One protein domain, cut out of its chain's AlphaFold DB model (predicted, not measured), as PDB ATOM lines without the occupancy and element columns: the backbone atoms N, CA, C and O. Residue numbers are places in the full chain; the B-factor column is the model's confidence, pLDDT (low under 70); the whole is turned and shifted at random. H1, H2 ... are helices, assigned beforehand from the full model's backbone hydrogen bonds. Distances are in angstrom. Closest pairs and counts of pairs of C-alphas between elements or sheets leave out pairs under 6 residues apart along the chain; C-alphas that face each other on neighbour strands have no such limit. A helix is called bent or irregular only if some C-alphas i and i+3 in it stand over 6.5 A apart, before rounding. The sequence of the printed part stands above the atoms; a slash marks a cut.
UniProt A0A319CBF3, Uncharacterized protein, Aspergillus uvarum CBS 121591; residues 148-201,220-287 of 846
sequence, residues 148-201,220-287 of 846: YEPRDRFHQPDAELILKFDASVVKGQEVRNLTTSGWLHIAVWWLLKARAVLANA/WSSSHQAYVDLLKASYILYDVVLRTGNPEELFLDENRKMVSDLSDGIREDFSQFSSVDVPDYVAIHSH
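This is residues 148 to 201 and 220 to 287 of the 846 residues of an uncharacterized protein of Aspergillus uvarum CBS 121591 (UniProt A0A319CBF3). Three helices, H2, H3 and H4, make an up-and-down bundle, each running against the one before it in the chain, with their centres in a triangle. On the side of H3 away from H4, H1 crosses at a steep angle without clearly touching it, and the short H5 packs on H3 near its beginning. The printed part has 122 residues with five named helices, H1 to H5 in chain order, and no named strand; its class is all helix. It is compact, with a radius of gyration of the C-alphas of 14.1 A, and only just elongated, spanning 41 by 27 by 25 A.

Begin with the longest helix, H3, residues 220 to 244: find C-alpha 220 at (-62.201, 22.098, -28.421), from where it runs 34.1 A to C-alpha 244 at (-30.583, 16.526, -39.808). H3 is neither bent nor irregular, but only just: C-alphas 239 and 242 are 6.3 A apart. Look next at H2, residues 180 to 200, 31.1 A long, and H4, residues 253 to 270, 25.9 A long. H1 is residues 159 to 176, 25.3 A long. H5, residues 281 to 286, ends at C-alpha 286 at (-57.000, 10.957, -30.883).

Start from H3, the hub, which touches three other helices. H2 touches it at a shallow tilt of 18 degrees, opposite ways; their closest C-alphas, of Ala 194 and Ala 226, are 4.2 A apart. H4 touches H3 at residues 227 to 237 alone, opposite ways at a tilt of 36 degrees, only just steep; the closest C-alphas are those of Leu 230 and Ile 266, 6.6 A apart. H3 and H4 form a helical hairpin. H2 and H4 touch, the same way, at a shallow tilt of 32 degrees, only just short of steep; the C-alphas of Ser 181 and Asn 255 come closest, at 6.3 A. Residues 221 to 228 of H3 alone touch H5, about perpendicular at 87 degrees, with the closest C-alphas, of Val 228 and Ile 284, 6.5 A apart. H1 and H3 are close but not clearly touching: the closest C-alphas, of Phe 165 and Lys 232, are 7.7 A apart. Among the pairs that are apart are H1 and H4. In H1, H2, H4 and H5 every O i to N i+4 pair is within hydrogen-bond range; in H3, 18 of 21 are.

The two C-alphas farthest apart, of Trp 220 and Glu 248, are 41.6 A apart. Residues 202 to 219 are not printed; C-alphas 201 and 220 are 8.5 A apart across this cut between H2 and H3. Of the links that are printed whole, H1 to H2 is tight, and H3 to H4 and H4 to H5 are short. The mean pLDDT of the printed part is 70.2; look for values under 70 in 59 residues, among them 168 to 189, 191 to 201 and 243 to 258.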
ATOM      1  N   TYR A 148     -33.011  32.298 -35.111       79.75
ATOM      2  CA  TYR A 148     -34.225  31.552 -34.832       79.75
ATOM      3  C   TYR A 148     -34.484  31.555 -33.331       79.75
ATOM      4  O   TYR A 148     -33.559  31.705 -32.527       79.75
ATOM      5  N   GLU A 149     -35.741  31.395 -32.962       80.50
ATOM      6  CA  GLU A 149     -36.158  31.376 -31.569       80.50
ATOM      7  C   GLU A 149     -35.894  30.019 -30.907       80.50
ATOM      8  O   GLU A 149     -35.954  28.986 -31.570       80.50
ATOM      9  N   PRO A 150     -35.560  29.961 -29.606       80.62
ATOM     10  CA  PRO A 150     -35.408  28.685 -28.918       80.62
ATOM     11  C   PRO A 150     -36.727  27.907 -28.886       80.62
ATOM     12  O   PRO A 150     -37.780  28.481 -28.613       80.62
ATOM     13  N   ARG A 151     -36.660  26.582 -29.084       81.75
ATOM     14  CA  ARG A 151     -37.830  25.709 -28.926       81.75
ATOM     15  C   ARG A 151     -38.408  25.851 -27.520       81.75
ATOM     16  O   ARG A 151     -37.670  25.777 -26.531       81.75
ATOM     17  N   ASP A 152     -39.725  25.982 -27.454       78.00
ATOM     18  CA  ASP A 152     -40.464  25.975 -26.202       78.00
ATOM     19  C   ASP A 152     -40.215  24.664 -25.423       78.00
ATOM     20  O   ASP A 152     -40.127  23.575 -25.999       78.00
ATOM     21  N   ARG A 153     -40.024  24.766 -24.103       74.12
ATOM     22  CA  ARG A 153     -39.765  23.615 -23.218       74.12
ATOM     23  C   ARG A 153     -41.041  22.959 -22.695       74.12
ATOM     24  O   ARG A 153     -40.974  21.819 -22.252       74.12
ATOM     25  N   PHE A 154     -42.157  23.676 -22.720       76.88
ATOM     26  CA  PHE A 154     -43.466  23.225 -22.264       76.88
ATOM     27  C   PHE A 154     -44.257  22.556 -23.393       76.88
ATOM     28  O   PHE A 154     -44.956  21.579 -23.141       76.88
ATOM     29  N   HIS A 155     -44.096  23.016 -24.638       81.06
ATOM     30  CA  HIS A 155     -44.820  22.489 -25.801       81.06
ATOM     31  C   HIS A 155     -43.928  21.601 -26.680       81.06
ATOM     32  O   HIS A 155     -43.363  22.044 -27.685       81.06
ATOM     33  N   GLN A 156     -43.782  20.332 -26.284       80.12
ATOM     34  CA  GLN A 156     -42.988  19.340 -27.017       80.12
ATOM     35  C   GLN A 156     -43.781  18.052 -27.268       80.12
ATOM     36  O   GLN A 156     -44.572  17.659 -26.409       80.12
ATOM     37  N   PRO A 157     -43.571  17.380 -28.417       82.00
ATOM     38  CA  PRO A 157     -44.157  16.066 -28.654       82.00
ATOM     39  C   PRO A 157     -43.625  15.060 -27.626       82.00
ATOM     40  O   PRO A 157     -42.438  15.077 -27.292       82.00
ATOM     41  N   ASP A 158     -44.492  14.185 -27.123       81.31
ATOM     42  CA  ASP A 158     -44.080  13.100 -26.233       81.31
ATOM     43  C   ASP A 158     -43.343  11.980 -26.990       81.31
ATOM     44  O   ASP A 158     -43.252  11.975 -28.219       81.31
ATOM     45  N   ALA A 159     -42.795  11.013 -26.250       73.50
ATOM     46  CA  ALA A 159     -42.002   9.931 -26.828       73.50
ATOM     47  C   ALA A 159     -42.774   9.082 -27.858       73.50
ATOM     48  O   ALA A 159     -42.163   8.544 -28.776       73.50
ATOM     49  N   GLU A 160     -44.096   8.968 -27.732       77.00
ATOM     50  CA  GLU A 160     -44.921   8.196 -28.664       77.00
ATOM     51  C   GLU A 160     -45.200   8.987 -29.951       77.00
ATOM     52  O   GLU A 160     -45.089   8.440 -31.050       77.00
ATOM     53  N   LEU A 161     -45.494  10.285 -29.836       77.12
ATOM     54  CA  LEU A 161     -45.630  11.189 -30.982       77.12
ATOM     55  C   LEU A 161     -44.332  11.309 -31.768       77.12
ATOM     56  O   LEU A 161     -44.377  11.278 -32.994       77.12
ATOM     57  N   ILE A 162     -43.185  11.391 -31.086       77.00
ATOM     58  CA  ILE A 162     -41.872  11.407 -31.743       77.00
ATOM     59  C   ILE A 162     -41.696  10.150 -32.602       77.00
ATOM     60  O   ILE A 162     -41.342  10.274 -33.767       77.00
ATOM     61  N   LEU A 163     -42.032   8.957 -32.093       73.69
ATOM     62  CA  LEU A 163     -41.930   7.710 -32.866       73.69
ATOM     63  C   LEU A 163     -42.835   7.703 -34.110       73.69
ATOM     64  O   LEU A 163     -42.434   7.208 -35.166       73.69
ATOM     65  N   LYS A 164     -44.047   8.257 -34.010       74.00
ATOM     66  CA  LYS A 164     -44.990   8.353 -35.140       74.00
ATOM     67  C   LYS A 164     -44.567   9.406 -36.166       74.00
ATOM     68  O   LYS A 164     -44.688   9.191 -37.377       74.00
ATOM     69  N   PHE A 165     -44.037  10.526 -35.692       81.00
ATOM     70  CA  PHE A 165     -43.463  11.569 -36.531       81.00
ATOM     71  C   PHE A 165     -42.205  11.072 -37.246       81.00
ATOM     72  O   PHE A 165     -42.102  11.252 -38.456       81.00
ATOM     73  N   ASP A 166     -41.317  10.354 -36.560       72.50
ATOM     74  CA  ASP A 166     -40.147   9.708 -37.159       72.50
ATOM     75  C   ASP A 166     -40.540   8.705 -38.242       72.50
ATOM     76  O   ASP A 166     -40.005   8.757 -39.350       72.50
ATOM     77  N   ALA A 167     -41.527   7.846 -37.980       71.38
ATOM     78  CA  ALA A 167     -42.038   6.918 -38.988       71.38
ATOM     79  C   ALA A 167     -42.582   7.654 -40.232       71.38
ATOM     80  O   ALA A 167     -42.361   7.215 -41.362       71.38
ATOM     81  N   SER A 168     -43.241   8.802 -40.037       66.12
ATOM     82  CA  SER A 168     -43.731   9.648 -41.134       66.12
ATOM     83  C   SER A 168     -42.593  10.337 -41.898       66.12
ATOM     84  O   SER A 168     -42.652  10.437 -43.122       66.12
ATOM     85  N   VAL A 169     -41.543  10.787 -41.206       65.06
ATOM     86  CA  VAL A 169     -40.363  11.425 -41.814       65.06
ATOM     87  C   VAL A 169     -39.557  10.425 -42.638       65.06
ATOM     88  O   VAL A 169     -39.196  10.737 -43.773       65.06
ATOM     89  N   VAL A 170     -39.362   9.206 -42.125       64.19
ATOM     90  CA  VAL A 170     -38.706   8.103 -42.848       64.19
ATOM     91  C   VAL A 170     -39.493   7.752 -44.111       64.19
ATOM     92  O   VAL A 170     -38.917   7.715 -45.196       64.19
ATOM     93  N   LYS A 171     -40.823   7.626 -44.012       58.97
ATOM     94  CA  LYS A 171     -41.700   7.429 -45.179       58.97
ATOM     95  C   LYS A 171     -41.567   8.572 -46.199       58.97
ATOM     96  O   LYS A 171     -41.579   8.326 -47.400       58.97
ATOM     97  N   GLY A 172     -41.405   9.818 -45.752       51.06
ATOM     98  CA  GLY A 172     -41.193  10.981 -46.628       51.06
ATOM     99  C   GLY A 172     -39.834  11.024 -47.312       51.06
ATOM    100  O   GLY A 172     -39.746  11.408 -48.479       51.06
ATOM    101  N   GLN A 173     -38.779  10.615 -46.608       56.12
ATOM    102  CA  GLN A 173     -37.431  10.511 -47.162       56.12
ATOM    103  C   GLN A 173     -37.326   9.372 -48.181       56.12
ATOM    104  O   GLN A 173     -36.747   9.586 -49.242       56.12
ATOM    105  N   GLU A 174     -37.935   8.215 -47.913       50.06
ATOM    106  CA  GLU A 174     -37.911   7.053 -48.812       50.06
ATOM    107  C   GLU A 174     -38.804   7.225 -50.055       50.06
ATOM    108  O   GLU A 174     -38.439   6.761 -51.133       50.06
ATOM    109  N   VAL A 175     -39.954   7.904 -49.934       44.53
ATOM    110  CA  VAL A 175     -40.929   8.052 -51.037       44.53
ATOM    111  C   VAL A 175     -40.699   9.315 -51.880       44.53
ATOM    112  O   VAL A 175     -40.973   9.289 -53.077       44.53
ATOM    113  N   ARG A 176     -40.218  10.428 -51.296       48.03
ATOM    114  CA  ARG A 176     -40.190  11.750 -51.970       48.03
ATOM    115  C   ARG A 176     -38.812  12.428 -52.056       48.03
ATOM    116  O   ARG A 176     -38.738  13.501 -52.649       48.03
ATOM    117  N   ASN A 177     -37.734  11.859 -51.495       54.38
ATOM    118  CA  ASN A 177     -36.383  12.466 -51.480       54.38
ATOM    119  C   ASN A 177     -36.379  13.962 -51.066       54.38
ATOM    120  O   ASN A 177     -35.781  14.811 -51.729       54.38
ATOM    121  N   LEU A 178     -37.085  14.307 -49.983       58.28
ATOM    122  CA  LEU A 178     -37.285  15.701 -49.560       58.28
ATOM    123  C   LEU A 178     -35.974  16.387 -49.119       58.28
ATOM    124  O   LEU A 178     -35.267  15.886 -48.244       58.28
ATOM    125  N   THR A 179     -35.693  17.566 -49.687       67.56
ATOM    126  CA  THR A 179     -34.569  18.450 -49.316       67.56
ATOM    127  C   THR A 179     -34.874  19.265 -48.052       67.56
ATOM    128  O   THR A 179     -36.010  19.299 -47.573       67.56
ATOM    129  N   THR A 180     -33.879  19.974 -47.512       66.69
ATOM    130  CA  THR A 180     -34.037  20.847 -46.328       66.69
ATOM    131  C   THR A 180     -35.071  21.941 -46.577       66.69
ATOM    132  O   THR A 180     -35.876  22.252 -45.700       66.69
ATOM    133  N   SER A 181     -35.086  22.481 -47.797       57.97
ATOM    134  CA  SER A 181     -36.104  23.435 -48.232       57.97
ATOM    135  C   SER A 181     -37.488  22.779 -48.259       57.97
ATOM    136  O   SER A 181     -38.421  23.309 -47.664       57.97
ATOM    137  N   GLY A 182     -37.627  21.577 -48.830       55.06
ATOM    138  CA  GLY A 182     -38.897  20.838 -48.823       55.06
ATOM    139  C   GLY A 182     -39.471  20.644 -47.413       55.06
ATOM    140  O   GLY A 182     -40.652  20.899 -47.185       55.06
ATOM    141  N   TRP A 183     -38.624  20.292 -46.442       68.00
ATOM    142  CA  TRP A 183     -39.034  20.157 -45.040       68.00
ATOM    143  C   TRP A 183     -39.457  21.476 -44.389       68.00
ATOM    144  O   TRP A 183     -40.474  21.512 -43.696       68.00
ATOM    145  N   LEU A 184     -38.728  22.570 -44.632       62.94
ATOM    146  CA  LEU A 184     -39.098  23.894 -44.118       62.94
ATOM    147  C   LEU A 184     -40.491  24.319 -44.569       62.94
ATOM    148  O   LEU A 184     -41.261  24.873 -43.790       62.94
ATOM    149  N   HIS A 185     -40.839  24.020 -45.810       57.59
ATOM    150  CA  HIS A 185     -42.132  24.398 -46.340       57.59
ATOM    151  C   HIS A 185     -43.288  23.537 -45.822       57.59
ATOM    152  O   HIS A 185     -44.363  24.069 -45.551       57.59
ATOM    153  N   ILE A 186     -43.064  22.238 -45.596       60.62
ATOM    154  CA  ILE A 186     -44.044  21.391 -44.895       60.62
ATOM    155  C   ILE A 186     -44.291  21.946 -43.484       60.62
ATOM    156  O   ILE A 186     -45.428  21.994 -43.020       60.62
ATOM    157  N   ALA A 187     -43.250  22.428 -42.804       67.50
ATOM    158  CA  ALA A 187     -43.409  23.043 -41.490       67.50
ATOM    159  C   ALA A 187     -44.201  24.366 -41.539       67.50
ATOM    160  O   ALA A 187     -45.040  24.606 -40.669       67.50
ATOM    161  N   VAL A 188     -43.990  25.197 -42.567       58.81
ATOM    162  CA  VAL A 188     -44.784  26.419 -42.799       58.81
ATOM    163  C   VAL A 188     -46.257  26.089 -43.049       58.81
ATOM    164  O   VAL A 188     -47.127  26.757 -42.488       58.81
ATOM    165  N   TRP A 189     -46.553  25.043 -43.824       60.59
ATOM    166  CA  TRP A 189     -47.922  24.572 -44.054       60.59
ATOM    167  C   TRP A 189     -48.645  24.240 -42.744       60.59
ATOM    168  O   TRP A 189     -49.729  24.766 -42.482       60.59
ATOM    169  N   TRP A 190     -48.016  23.440 -41.880       71.38
ATOM    170  CA  TRP A 190     -48.595  23.072 -40.587       71.38
ATOM    171  C   TRP A 190     -48.817  24.282 -39.667       71.38
ATOM    172  O   TRP A 190     -49.857  24.368 -39.011       71.38
ATOM    173  N   LEU A 191     -47.904  25.261 -39.675       68.00
ATOM    174  CA  LEU A 191     -48.079  26.519 -38.941       68.00
ATOM    175  C   LEU A 191     -49.293  27.318 -39.452       68.00
ATOM    176  O   LEU A 191     -50.098  27.809 -38.661       68.00
ATOM    177  N   LEU A 192     -49.449  27.453 -40.772       52.00
ATOM    178  CA  LEU A 192     -50.570  28.184 -41.371       52.00
ATOM    179  C   LEU A 192     -51.914  27.500 -41.103       52.00
ATOM    180  O   LEU A 192     -52.893  28.178 -40.782       52.00
ATOM    181  N   LYS A 193     -51.947  26.168 -41.172       58.22
ATOM    182  CA  LYS A 193     -53.134  25.366 -40.866       58.22
ATOM    183  C   LYS A 193     -53.571  25.556 -39.414       58.22
ATOM    184  O   LYS A 193     -54.739  25.852 -39.164       58.22
ATOM    185  N   ALA A 194     -52.629  25.510 -38.470       65.88
ATOM    186  CA  ALA A 194     -52.916  25.787 -37.066       65.88
ATOM    187  C   ALA A 194     -53.483  27.200 -36.851       65.88
ATOM    188  O   ALA A 194     -54.496  27.364 -36.173       65.88
ATOM    189  N   ARG A 195     -52.895  28.223 -37.487       65.31
ATOM    190  CA  ARG A 195     -53.383  29.613 -37.415       65.31
ATOM    191  C   ARG A 195     -54.803  29.776 -37.940       65.31
ATOM    192  O   ARG A 195     -55.591  30.498 -37.335       65.31
ATOM    193  N   ALA A 196     -55.125  29.136 -39.062       51.47
ATOM    194  CA  ALA A 196     -56.460  29.196 -39.648       51.47
ATOM    195  C   ALA A 196     -57.506  28.597 -38.699       51.47
ATOM    196  O   ALA A 196     -58.574  29.174 -38.499       51.47
ATOM    197  N   VAL A 197     -57.175  27.471 -38.066       60.84
ATOM    198  CA  VAL A 197     -58.062  26.810 -37.110       60.84
ATOM    199  C   VAL A 197     -58.229  27.640 -35.833       60.84
ATOM    200  O   VAL A 197     -59.355  27.823 -35.373       60.84
ATOM    201  N   LEU A 198     -57.147  28.222 -35.308       64.62
ATOM    202  CA  LEU A 198     -57.187  29.099 -34.133       64.62
ATOM    203  C   LEU A 198     -57.947  30.406 -34.381       64.62
ATOM    204  O   LEU A 198     -58.655  30.878 -33.500       64.62
ATOM    205  N   ALA A 199     -57.849  30.984 -35.579       58.25
ATOM    206  CA  ALA A 199     -58.575  32.203 -35.934       58.25
ATOM    207  C   ALA A 199     -60.097  31.991 -36.051       58.25
ATOM    208  O   ALA A 199     -60.858  32.939 -35.852       58.25
ATOM    209  N   ASN A 200     -60.525  30.766 -36.370       50.41
ATOM    210  CA  ASN A 200     -61.932  30.386 -36.509       50.41
ATOM    211  C   ASN A 200     -62.552  29.865 -35.197       50.41
ATOM    212  O   ASN A 200     -63.770  29.710 -35.121       50.41
ATOM    213  N   ALA A 201     -61.745  29.613 -34.164       55.22
ATOM    214  CA  ALA A 201     -62.222  29.359 -32.809       55.22
ATOM    215  C   ALA A 201     -62.549  30.712 -32.139       55.22
ATOM    216  O   ALA A 201     -61.668  31.543 -31.939       55.22
ATOM    217  N   TRP A 220     -63.349  22.720 -29.083       55.22
ATOM    218  CA  TRP A 220     -62.201  22.098 -28.421       55.22
ATOM    219  C   TRP A 220     -61.474  21.129 -29.354       55.22
ATOM    220  O   TRP A 220     -60.255  21.186 -29.437       55.22
ATOM    221  N   SER A 221     -62.198  20.308 -30.128       61.56
ATOM    222  CA  SER A 221     -61.578  19.374 -31.087       61.56
ATOM    223  C   SER A 221     -60.726  20.084 -32.149       61.56
ATOM    224  O   SER A 221     -59.584  19.706 -32.400       61.56
ATOM    225  N   SER A 222     -61.222  21.194 -32.698       62.03
ATOM    226  CA  SER A 222     -60.486  22.002 -33.672       62.03
ATOM    227  C   SER A 222     -59.254  22.663 -33.041       62.03
ATOM    228  O   SER A 222     -58.162  22.591 -33.600       62.03
ATOM    229  N   SER A 223     -59.386  23.234 -31.838       69.88
ATOM    230  CA  SER A 223     -58.251  23.798 -31.089       69.88
ATOM    231  C   SER A 223     -57.185  22.740 -30.756       69.88
ATOM    232  O   SER A 223     -55.985  22.985 -30.890       69.88
ATOM    233  N   HIS A 224     -57.608  21.519 -30.411       80.44
ATOM    234  CA  HIS A 224     -56.713  20.393 -30.147       80.44
ATOM    235  C   HIS A 224     -55.966  19.940 -31.413       80.44
ATOM    236  O   HIS A 224     -54.764  19.678 -31.343       80.44
ATOM    237  N   GLN A 225     -56.623  19.914 -32.578       79.19
ATOM    238  CA  GLN A 225     -55.944  19.643 -33.852       79.19
ATOM    239  C   GLN A 225     -54.945  20.751 -34.213       79.19
ATOM    240  O   GLN A 225     -53.842  20.443 -34.658       79.19
ATOM    241  N   ALA A 226     -55.280  22.024 -33.970       76.00
ATOM    242  CA  ALA A 226     -54.357  23.137 -34.187       76.00
ATOM    243  C   ALA A 226     -53.106  23.027 -33.301       76.00
ATOM    244  O   ALA A 226     -51.993  23.268 -33.768       76.00
ATOM    245  N   TYR A 227     -53.273  22.599 -32.046       85.94
ATOM    246  CA  TYR A 227     -52.158  22.319 -31.144       85.94
ATOM    247  C   TYR A 227     -51.256  21.190 -31.672       85.94
ATOM    248  O   TYR A 227     -50.032  21.325 -31.688       85.94
ATOM    249  N   VAL A 228     -51.844  20.094 -32.168       83.56
ATOM    250  CA  VAL A 228     -51.101  18.982 -32.792       83.56
ATOM    251  C   VAL A 228     -50.373  19.433 -34.064       83.56
ATOM    252  O   VAL A 228     -49.226  19.045 -34.285       83.56
ATOM    253  N   ASP A 229     -50.985  20.291 -34.877       79.69
ATOM    254  CA  ASP A 229     -50.370  20.822 -36.096       79.69
ATOM    255  C   ASP A 229     -49.193  21.771 -35.780       79.69
ATOM    256  O   ASP A 229     -48.146  21.693 -36.430       79.69
ATOM    257  N   LEU A 230     -49.269  22.571 -34.707       83.94
ATOM    258  CA  LEU A 230     -48.111  23.326 -34.194       83.94
ATOM    259  C   LEU A 230     -46.991  22.405 -33.692       83.94
ATOM    260  O   LEU A 230     -45.810  22.692 -33.916       83.94
ATOM    261  N   LEU A 231     -47.329  21.281 -33.048       87.75
ATOM    262  CA  LEU A 231     -46.342  20.275 -32.642       87.75
ATOM    263  C   LEU A 231     -45.633  19.653 -33.855       87.75
ATOM    264  O   LEU A 231     -44.420  19.448 -33.783       87.75
ATOM    265  N   LYS A 232     -46.332  19.428 -34.977       85.81
ATOM    266  CA  LYS A 232     -45.723  18.974 -36.245       85.81
ATOM    267  C   LYS A 232     -44.772  20.022 -36.823       85.81
ATOM    268  O   LYS A 232     -43.626  19.697 -37.121       85.81
ATOM    269  N   ALA A 233     -45.207  21.281 -36.932       79.69
ATOM    270  CA  ALA A 233     -44.367  22.379 -37.423       79.69
ATOM    271  C   ALA A 233     -43.092  22.547 -36.572       79.69
ATOM    272  O   ALA A 233     -41.983  22.663 -37.100       79.69
ATOM    273  N   SER A 234     -43.244  22.479 -35.244       87.56
ATOM    274  CA  SER A 234     -42.151  22.492 -34.265       87.56
ATOM    275  C   SER A 234     -41.208  21.303 -34.440       87.56
ATOM    276  O   SER A 234     -39.991  21.481 -34.495       87.56
ATOM    277  N   TYR A 235     -41.743  20.088 -34.568       85.69
ATOM    278  CA  TYR A 235     -40.948  18.881 -34.782       85.69
ATOM    279  C   TYR A 235     -40.093  18.973 -36.048       85.69
ATOM    280  O   TYR A 235     -38.880  18.778 -36.003       85.69
ATOM    281  N   ILE A 236     -40.699  19.355 -37.171       80.06
ATOM    282  CA  ILE A 236     -39.993  19.434 -38.450       80.06
ATOM    283  C   ILE A 236     -38.891  20.497 -38.397       80.06
ATOM    284  O   ILE A 236     -37.769  20.235 -38.827       80.06
ATOM    285  N   LEU A 237     -39.152  21.675 -37.823       81.50
ATOM    286  CA  LEU A 237     -38.127  22.712 -37.714       81.50
ATOM    287  C   LEU A 237     -36.949  22.267 -36.829       81.50
ATOM    288  O   LEU A 237     -35.797  22.339 -37.256       81.50
ATOM    289  N   TYR A 238     -37.209  21.815 -35.600       83.19
ATOM    290  CA  TYR A 238     -36.143  21.588 -34.615       83.19
ATOM    291  C   TYR A 238     -35.489  20.205 -34.707       83.19
ATOM    292  O   TYR A 238     -34.278  20.100 -34.494       83.19
ATOM    293  N   ASP A 239     -36.258  19.160 -35.013       78.50
ATOM    294  CA  ASP A 239     -35.795  17.769 -34.995       78.50
ATOM    295  C   ASP A 239     -35.441  17.234 -36.392       78.50
ATOM    296  O   ASP A 239     -34.601  16.339 -36.485       78.50
ATOM    297  N   VAL A 240     -35.979  17.823 -37.469       76.56
ATOM    298  CA  VAL A 240     -35.647  17.436 -38.855       76.56
ATOM    299  C   VAL A 240     -34.698  18.454 -39.489       76.56
ATOM    300  O   VAL A 240     -33.532  18.143 -39.732       76.56
ATOM    301  N   VAL A 241     -35.128  19.700 -39.688       77.75
ATOM    302  CA  VAL A 241     -34.359  20.724 -40.416       77.75
ATOM    303  C   VAL A 241     -33.096  21.141 -39.659       77.75
ATOM    304  O   VAL A 241     -31.997  21.066 -40.204       77.75
ATOM    305  N   LEU A 242     -33.220  21.548 -38.391       75.44
ATOM    306  CA  LEU A 242     -32.093  22.078 -37.609       75.44
ATOM    307  C   LEU A 242     -31.151  20.997 -37.047       75.44
ATOM    308  O   LEU A 242     -30.053  21.332 -36.593       75.44
ATOM    309  N   ARG A 243     -31.568  19.723 -37.043       68.94
ATOM    310  CA  ARG A 243     -30.771  18.589 -36.537       68.94
ATOM    311  C   ARG A 243     -30.206  17.704 -37.652       68.94
ATOM    312  O   ARG A 243     -29.086  17.228 -37.497       68.94
ATOM    313  N   THR A 244     -30.948  17.483 -38.740       60.94
ATOM    314  CA  THR A 244     -30.583  16.526 -39.808       60.94
ATOM    315  C   THR A 244     -30.486  17.139 -41.211       60.94
ATOM    316  O   THR A 244     -30.040  16.459 -42.131       60.94
ATOM    317  N   GLY A 245     -30.865  18.412 -41.391       59.72
ATOM    318  CA  GLY A 245     -30.844  19.096 -42.689       59.72
ATOM    319  C   GLY A 245     -29.441  19.304 -43.271       59.72
ATOM    320  O   GLY A 245     -28.440  19.337 -42.550       59.72
ATOM    321  N   ASN A 246     -29.366  19.474 -44.596       65.62
ATOM    322  CA  ASN A 246     -28.108  19.724 -45.293       65.62
ATOM    323  C   ASN A 246     -27.594  21.139 -44.952       65.62
ATOM    324  O   ASN A 246     -28.271  22.128 -45.254       65.62
ATOM    325  N   PRO A 247     -26.389  21.268 -44.371       60.59
ATOM    326  CA  PRO A 247     -25.845  22.557 -43.966       60.59
ATOM    327  C   PRO A 247     -25.653  23.536 -45.128       60.59
ATOM    328  O   PRO A 247     -25.691  24.736 -44.885       60.59
ATOM    329  N   GLU A 248     -25.462  23.070 -46.367       63.31
ATOM    330  CA  GLU A 248     -25.288  23.953 -47.532       63.31
ATOM    331  C   GLU A 248     -26.605  24.586 -48.001       63.31
ATOM    332  O   GLU A 248     -26.618  25.748 -48.401       63.31
ATOM    333  N   GLU A 249     -27.728  23.881 -47.861       64.88
ATOM    334  CA  GLU A 249     -29.057  24.399 -48.220       64.88
ATOM    335  C   GLU A 249     -29.575  25.424 -47.201       64.88
ATOM    336  O   GLU A 249     -30.324  26.332 -47.560       64.88
ATOM    337  N   LEU A 250     -29.141  25.333 -45.938       64.88
ATOM    338  CA  LEU A 250     -29.463  26.311 -44.891       64.88
ATOM    339  C   LEU A 250     -28.797  27.686 -45.104       64.88
ATOM    340  O   LEU A 250     -29.194  28.650 -44.448       64.88
ATOM    341  N   PHE A 251     -27.806  27.795 -46.000       61.62
ATOM    342  CA  PHE A 251     -27.174  29.071 -46.372       61.62
ATOM    343  C   PHE A 251     -27.941  29.857 -47.441       61.62
ATOM    344  O   PHE A 251     -27.599  31.015 -47.675       61.62
ATOM    345  N   LEU A 252     -28.956  29.269 -48.083       65.94
ATOM    346  CA  LEU A 252     -29.814  30.009 -49.008       65.94
ATOM    347  C   LEU A 252     -30.593  31.077 -48.224       65.94
ATOM    348  O   LEU A 252     -31.225  30.764 -47.211       65.94
ATOM    349  N   ASP A 253     -30.544  32.331 -48.683       57.97
ATOM    350  CA  ASP A 253     -31.156  33.475 -47.987       57.97
ATOM    351  C   ASP A 253     -32.659  33.262 -47.724       57.97
ATOM    352  O   ASP A 253     -33.172  33.648 -46.670       57.97
ATOM    353  N   GLU A 254     -33.343  32.570 -48.636       58.19
ATOM    354  CA  GLU A 254     -34.746  32.159 -48.517       58.19
ATOM    355  C   GLU A 254     -34.970  31.202 -47.341       58.19
ATOM    356  O   GLU A 254     -35.765  31.496 -46.448       58.19
ATOM    357  N   ASN A 255     -34.204  30.108 -47.262       62.84
ATOM    358  CA  ASN A 255     -34.311  29.133 -46.174       62.84
ATOM    359  C   ASN A 255     -33.938  29.758 -44.820       62.84
ATOM    360  O   ASN A 255     -34.560  29.458 -43.801       62.84
ATOM    361  N   ARG A 256     -32.957  30.669 -44.794       68.00
ATOM    362  CA  ARG A 256     -32.565  31.400 -43.581       68.00
ATOM    363  C   ARG A 256     -33.694  32.291 -43.065       68.00
ATOM    364  O   ARG A 256     -33.924  32.342 -41.855       68.00
ATOM    365  N   LYS A 257     -34.385  32.987 -43.969       69.00
ATOM    366  CA  LYS A 257     -35.554  33.802 -43.630       69.00
ATOM    367  C   LYS A 257     -36.711  32.923 -43.155       69.00
ATOM    368  O   LYS A 257     -37.272  33.205 -42.102       69.00
ATOM    369  N   MET A 258     -36.996  31.823 -43.854       61.47
ATOM    370  CA  MET A 258     -38.030  30.861 -43.457       61.47
ATOM    371  C   MET A 258     -37.784  30.279 -42.069       61.47
ATOM    372  O   MET A 258     -38.715  30.198 -41.280       61.47
ATOM    373  N   VAL A 259     -36.543  29.909 -41.741       74.69
ATOM    374  CA  VAL A 259     -36.177  29.427 -40.400       74.69
ATOM    375  C   VAL A 259     -36.497  30.478 -39.330       74.69
ATOM    376  O   VAL A 259     -37.082  30.133 -38.304       74.69
ATOM    377  N   SER A 260     -36.160  31.749 -39.576       74.12
ATOM    378  CA  SER A 260     -36.476  32.851 -38.657       74.12
ATOM    379  C   SER A 260     -37.989  33.018 -38.500       74.12
ATOM    380  O   SER A 260     -38.499  32.887 -37.389       74.12
ATOM    381  N   ASP A 261     -38.704  33.217 -39.610       67.88
ATOM    382  CA  ASP A 261     -40.144  33.498 -39.638       67.88
ATOM    383  C   ASP A 261     -40.967  32.341 -39.043       67.88
ATOM    384  O   ASP A 261     -41.919  32.559 -38.292       67.88
ATOM    385  N   LEU A 262     -40.579  31.098 -39.341       71.88
ATOM    386  CA  LEU A 262     -41.216  29.892 -38.818       71.88
ATOM    387  C   LEU A 262     -40.973  29.744 -37.313       71.88
ATOM    388  O   LEU A 262     -41.908  29.445 -36.575       71.88
ATOM    389  N   SER A 263     -39.746  29.983 -36.838       80.62
ATOM    390  CA  SER A 263     -39.436  29.908 -35.404       80.62
ATOM    391  C   SER A 263     -40.174  30.975 -34.588       80.62
ATOM    392  O   SER A 263     -40.710  30.669 -33.520       80.62
ATOM    393  N   ASP A 264     -40.270  32.196 -35.123       75.69
ATOM    394  CA  ASP A 264     -41.026  33.296 -34.530       75.69
ATOM    395  C   ASP A 264     -42.520  32.975 -34.489       75.69
ATOM    396  O   ASP A 264     -43.154  33.132 -33.444       75.69
ATOM    397  N   GLY A 265     -43.066  32.473 -35.601       68.56
ATOM    398  CA  GLY A 265     -44.480  32.141 -35.714       68.56
ATOM    399  C   GLY A 265     -44.913  30.990 -34.810       68.56
ATOM    400  O   GLY A 265     -45.931  31.105 -34.135       68.56
ATOM    401  N   ILE A 266     -44.112  29.924 -34.726       79.81
ATOM    402  CA  ILE A 266     -44.372  28.792 -33.823       79.81
ATOM    403  C   ILE A 266     -44.402  29.261 -32.363       79.81
ATOM    404  O   ILE A 266     -45.291  28.872 -31.609       79.81
ATOM    405  N   ARG A 267     -43.449  30.108 -31.952       82.81
ATOM    406  CA  ARG A 267     -43.406  30.659 -30.590       82.81
ATOM    407  C   ARG A 267     -44.614  31.548 -30.296       82.81
ATOM    408  O   ARG A 267     -45.206  31.434 -29.226       82.81
ATOM    409  N   GLU A 268     -44.953  32.447 -31.220       79.62
ATOM    410  CA  GLU A 268     -46.105  33.343 -31.085       79.62
ATOM    411  C   GLU A 268     -47.404  32.544 -30.925       79.62
ATOM    412  O   GLU A 268     -48.196  32.841 -30.032       79.62
ATOM    413  N   ASP A 269     -47.597  31.489 -31.713       77.94
ATOM    414  CA  ASP A 269     -48.836  30.712 -31.675       77.94
ATOM    415  C   ASP A 269     -48.902  29.745 -30.489       77.94
ATOM    416  O   ASP A 269     -49.972  29.598 -29.901       77.94
ATOM    417  N   PHE A 270     -47.780  29.168 -30.042       83.75
ATOM    418  CA  PHE A 270     -47.763  28.427 -28.776       83.75
ATOM    419  C   PHE A 270     -48.079  29.315 -27.572       83.75
ATOM    420  O   PHE A 270     -48.725  28.847 -26.640       83.75
ATOM    421  N   SER A 271     -47.722  30.605 -27.601       78.31
ATOM    422  CA  SER A 271     -48.052  31.532 -26.506       78.31
ATOM    423  C   SER A 271     -49.560  31.743 -26.301       78.31
ATOM    424  O   SER A 271     -49.971  32.258 -25.260       78.31
ATOM    425  N   GLN A 272     -50.385  31.326 -27.269       74.81
ATOM    426  CA  GLN A 272     -51.845  31.346 -27.172       74.81
ATOM    427  C   GLN A 272     -52.404  30.187 -26.327       74.81
ATOM    428  O   GLN A 272     -53.558  30.255 -25.914       74.81
ATOM    429  N   PHE A 273     -51.603  29.156 -26.030       75.56
ATOM    430  CA  PHE A 273     -51.993  28.022 -25.192       75.56
ATOM    431  C   PHE A 273     -51.405  28.181 -23.787       75.56
ATOM    432  O   PHE A 273     -50.204  28.018 -23.576       75.56
ATOM    433  N   SER A 274     -52.245  28.493 -22.793       67.62
ATOM    434  CA  SER A 274     -51.811  28.447 -21.391       67.62
ATOM    435  C   SER A 274     -51.696  26.993 -20.915       67.62
ATOM    436  O   SER A 274     -52.279  26.093 -21.514       67.62
ATOM    437  N   SER A 275     -51.004  26.727 -19.798       58.47
ATOM    438  CA  SER A 275     -50.874  25.364 -19.241       58.47
ATOM    439  C   SER A 275     -52.214  24.676 -18.928       58.47
ATOM    440  O   SER A 275     -52.233  23.473 -18.693       58.47
ATOM    441  N   VAL A 276     -53.308  25.441 -18.870       54.94
ATOM    442  CA  VAL A 276     -54.673  24.964 -18.610       54.94
ATOM    443  C   VAL A 276     -55.431  24.666 -19.918       54.94
ATOM    444  O   VAL A 276     -56.369  23.878 -19.895       54.94
ATOM    445  N   ASP A 277     -54.987  25.230 -21.047       62.12
ATOM    446  CA  ASP A 277     -55.602  25.093 -22.380       62.12
ATOM    447  C   ASP A 277     -54.864  24.081 -23.279       62.12
ATOM    448  O   ASP A 277     -55.236  23.869 -24.433       62.12
ATOM    449  N   VAL A 278     -53.795  23.458 -22.766       77.56
ATOM    450  CA  VAL A 278     -53.087  22.378 -23.462       77.56
ATOM    451  C   VAL A 278     -53.977  21.129 -23.470       77.56
ATOM    452  O   VAL A 278     -54.399  20.694 -22.394       77.56
ATOM    453  N   PRO A 279     -54.242  20.521 -24.643       80.06
ATOM    454  CA  PRO A 279     -55.049  19.309 -24.725       80.06
ATOM    455  C   PRO A 279     -54.442  18.188 -23.874       80.06
ATOM    456  O   PRO A 279     -53.219  18.039 -23.803       80.06
ATOM    457  N   ASP A 280     -55.290  17.381 -23.238       80.50
ATOM    458  CA  ASP A 280     -54.811  16.233 -22.475       80.50
ATOM    459  C   ASP A 280     -54.216  15.151 -23.392       80.50
ATOM    460  O   ASP A 280     -54.399  15.142 -24.611       80.50
ATOM    461  N   TYR A 281     -53.470  14.218 -22.800       79.88
ATOM    462  CA  TYR A 281     -52.783  13.165 -23.549       79.88
ATOM    463  C   TYR A 281     -53.741  12.387 -24.472       79.88
ATOM    464  O   TYR A 281     -53.425  12.139 -25.633       79.88
ATOM    465  N   VAL A 282     -54.949  12.065 -24.003       79.38
ATOM    466  CA  VAL A 282     -55.938  11.318 -24.797       79.38
ATOM    467  C   VAL A 282     -56.418  12.140 -25.996       79.38
ATOM    468  O   VAL A 282     -56.519  11.607 -27.102       79.38
ATOM    469  N   ALA A 283     -56.652  13.441 -25.816       78.62
ATOM    470  CA  ALA A 283     -57.011  14.337 -26.901       78.62
ATOM    471  C   ALA A 283     -55.892  14.419 -27.943       78.62
ATOM    472  O   ALA A 283     -56.166  14.171 -29.115       78.62
ATOM    473  N   ILE A 284     -54.639  14.667 -27.551       80.12
ATOM    474  CA  ILE A 284     -53.503  14.749 -28.492       80.12
ATOM    475  C   ILE A 284     -53.368  13.452 -29.312       80.12
ATOM    476  O   ILE A 284     -53.107  13.500 -30.517       80.12
ATOM    477  N   HIS A 285     -53.599  12.293 -28.686       79.56
ATOM    478  CA  HIS A 285     -53.471  10.982 -29.337       79.56
ATOM    479  C   HIS A 285     -54.673  10.515 -30.159       79.56
ATOM    480  O   HIS A 285     -54.564   9.539 -30.898       79.56
ATOM    481  N   SER A 286     -55.794  11.229 -30.084       74.94
ATOM    482  CA  SER A 286     -57.000  10.957 -30.883       74.94
ATOM    483  C   SER A 286     -57.076  11.743 -32.201       74.94
ATOM    484  O   SER A 286     -57.919  11.441 -33.043       74.94
ATOM    485  N   HIS A 287     -56.202  12.736 -32.386       75.94
ATOM    486  CA  HIS A 287     -56.176  13.636 -33.545       75.94
ATOM    487  C   HIS A 287     -55.201  13.156 -34.630       75.94
ATOM    488  O   HIS A 287     -54.421  12.232 -34.412       75.94
TER     489      HIS A 287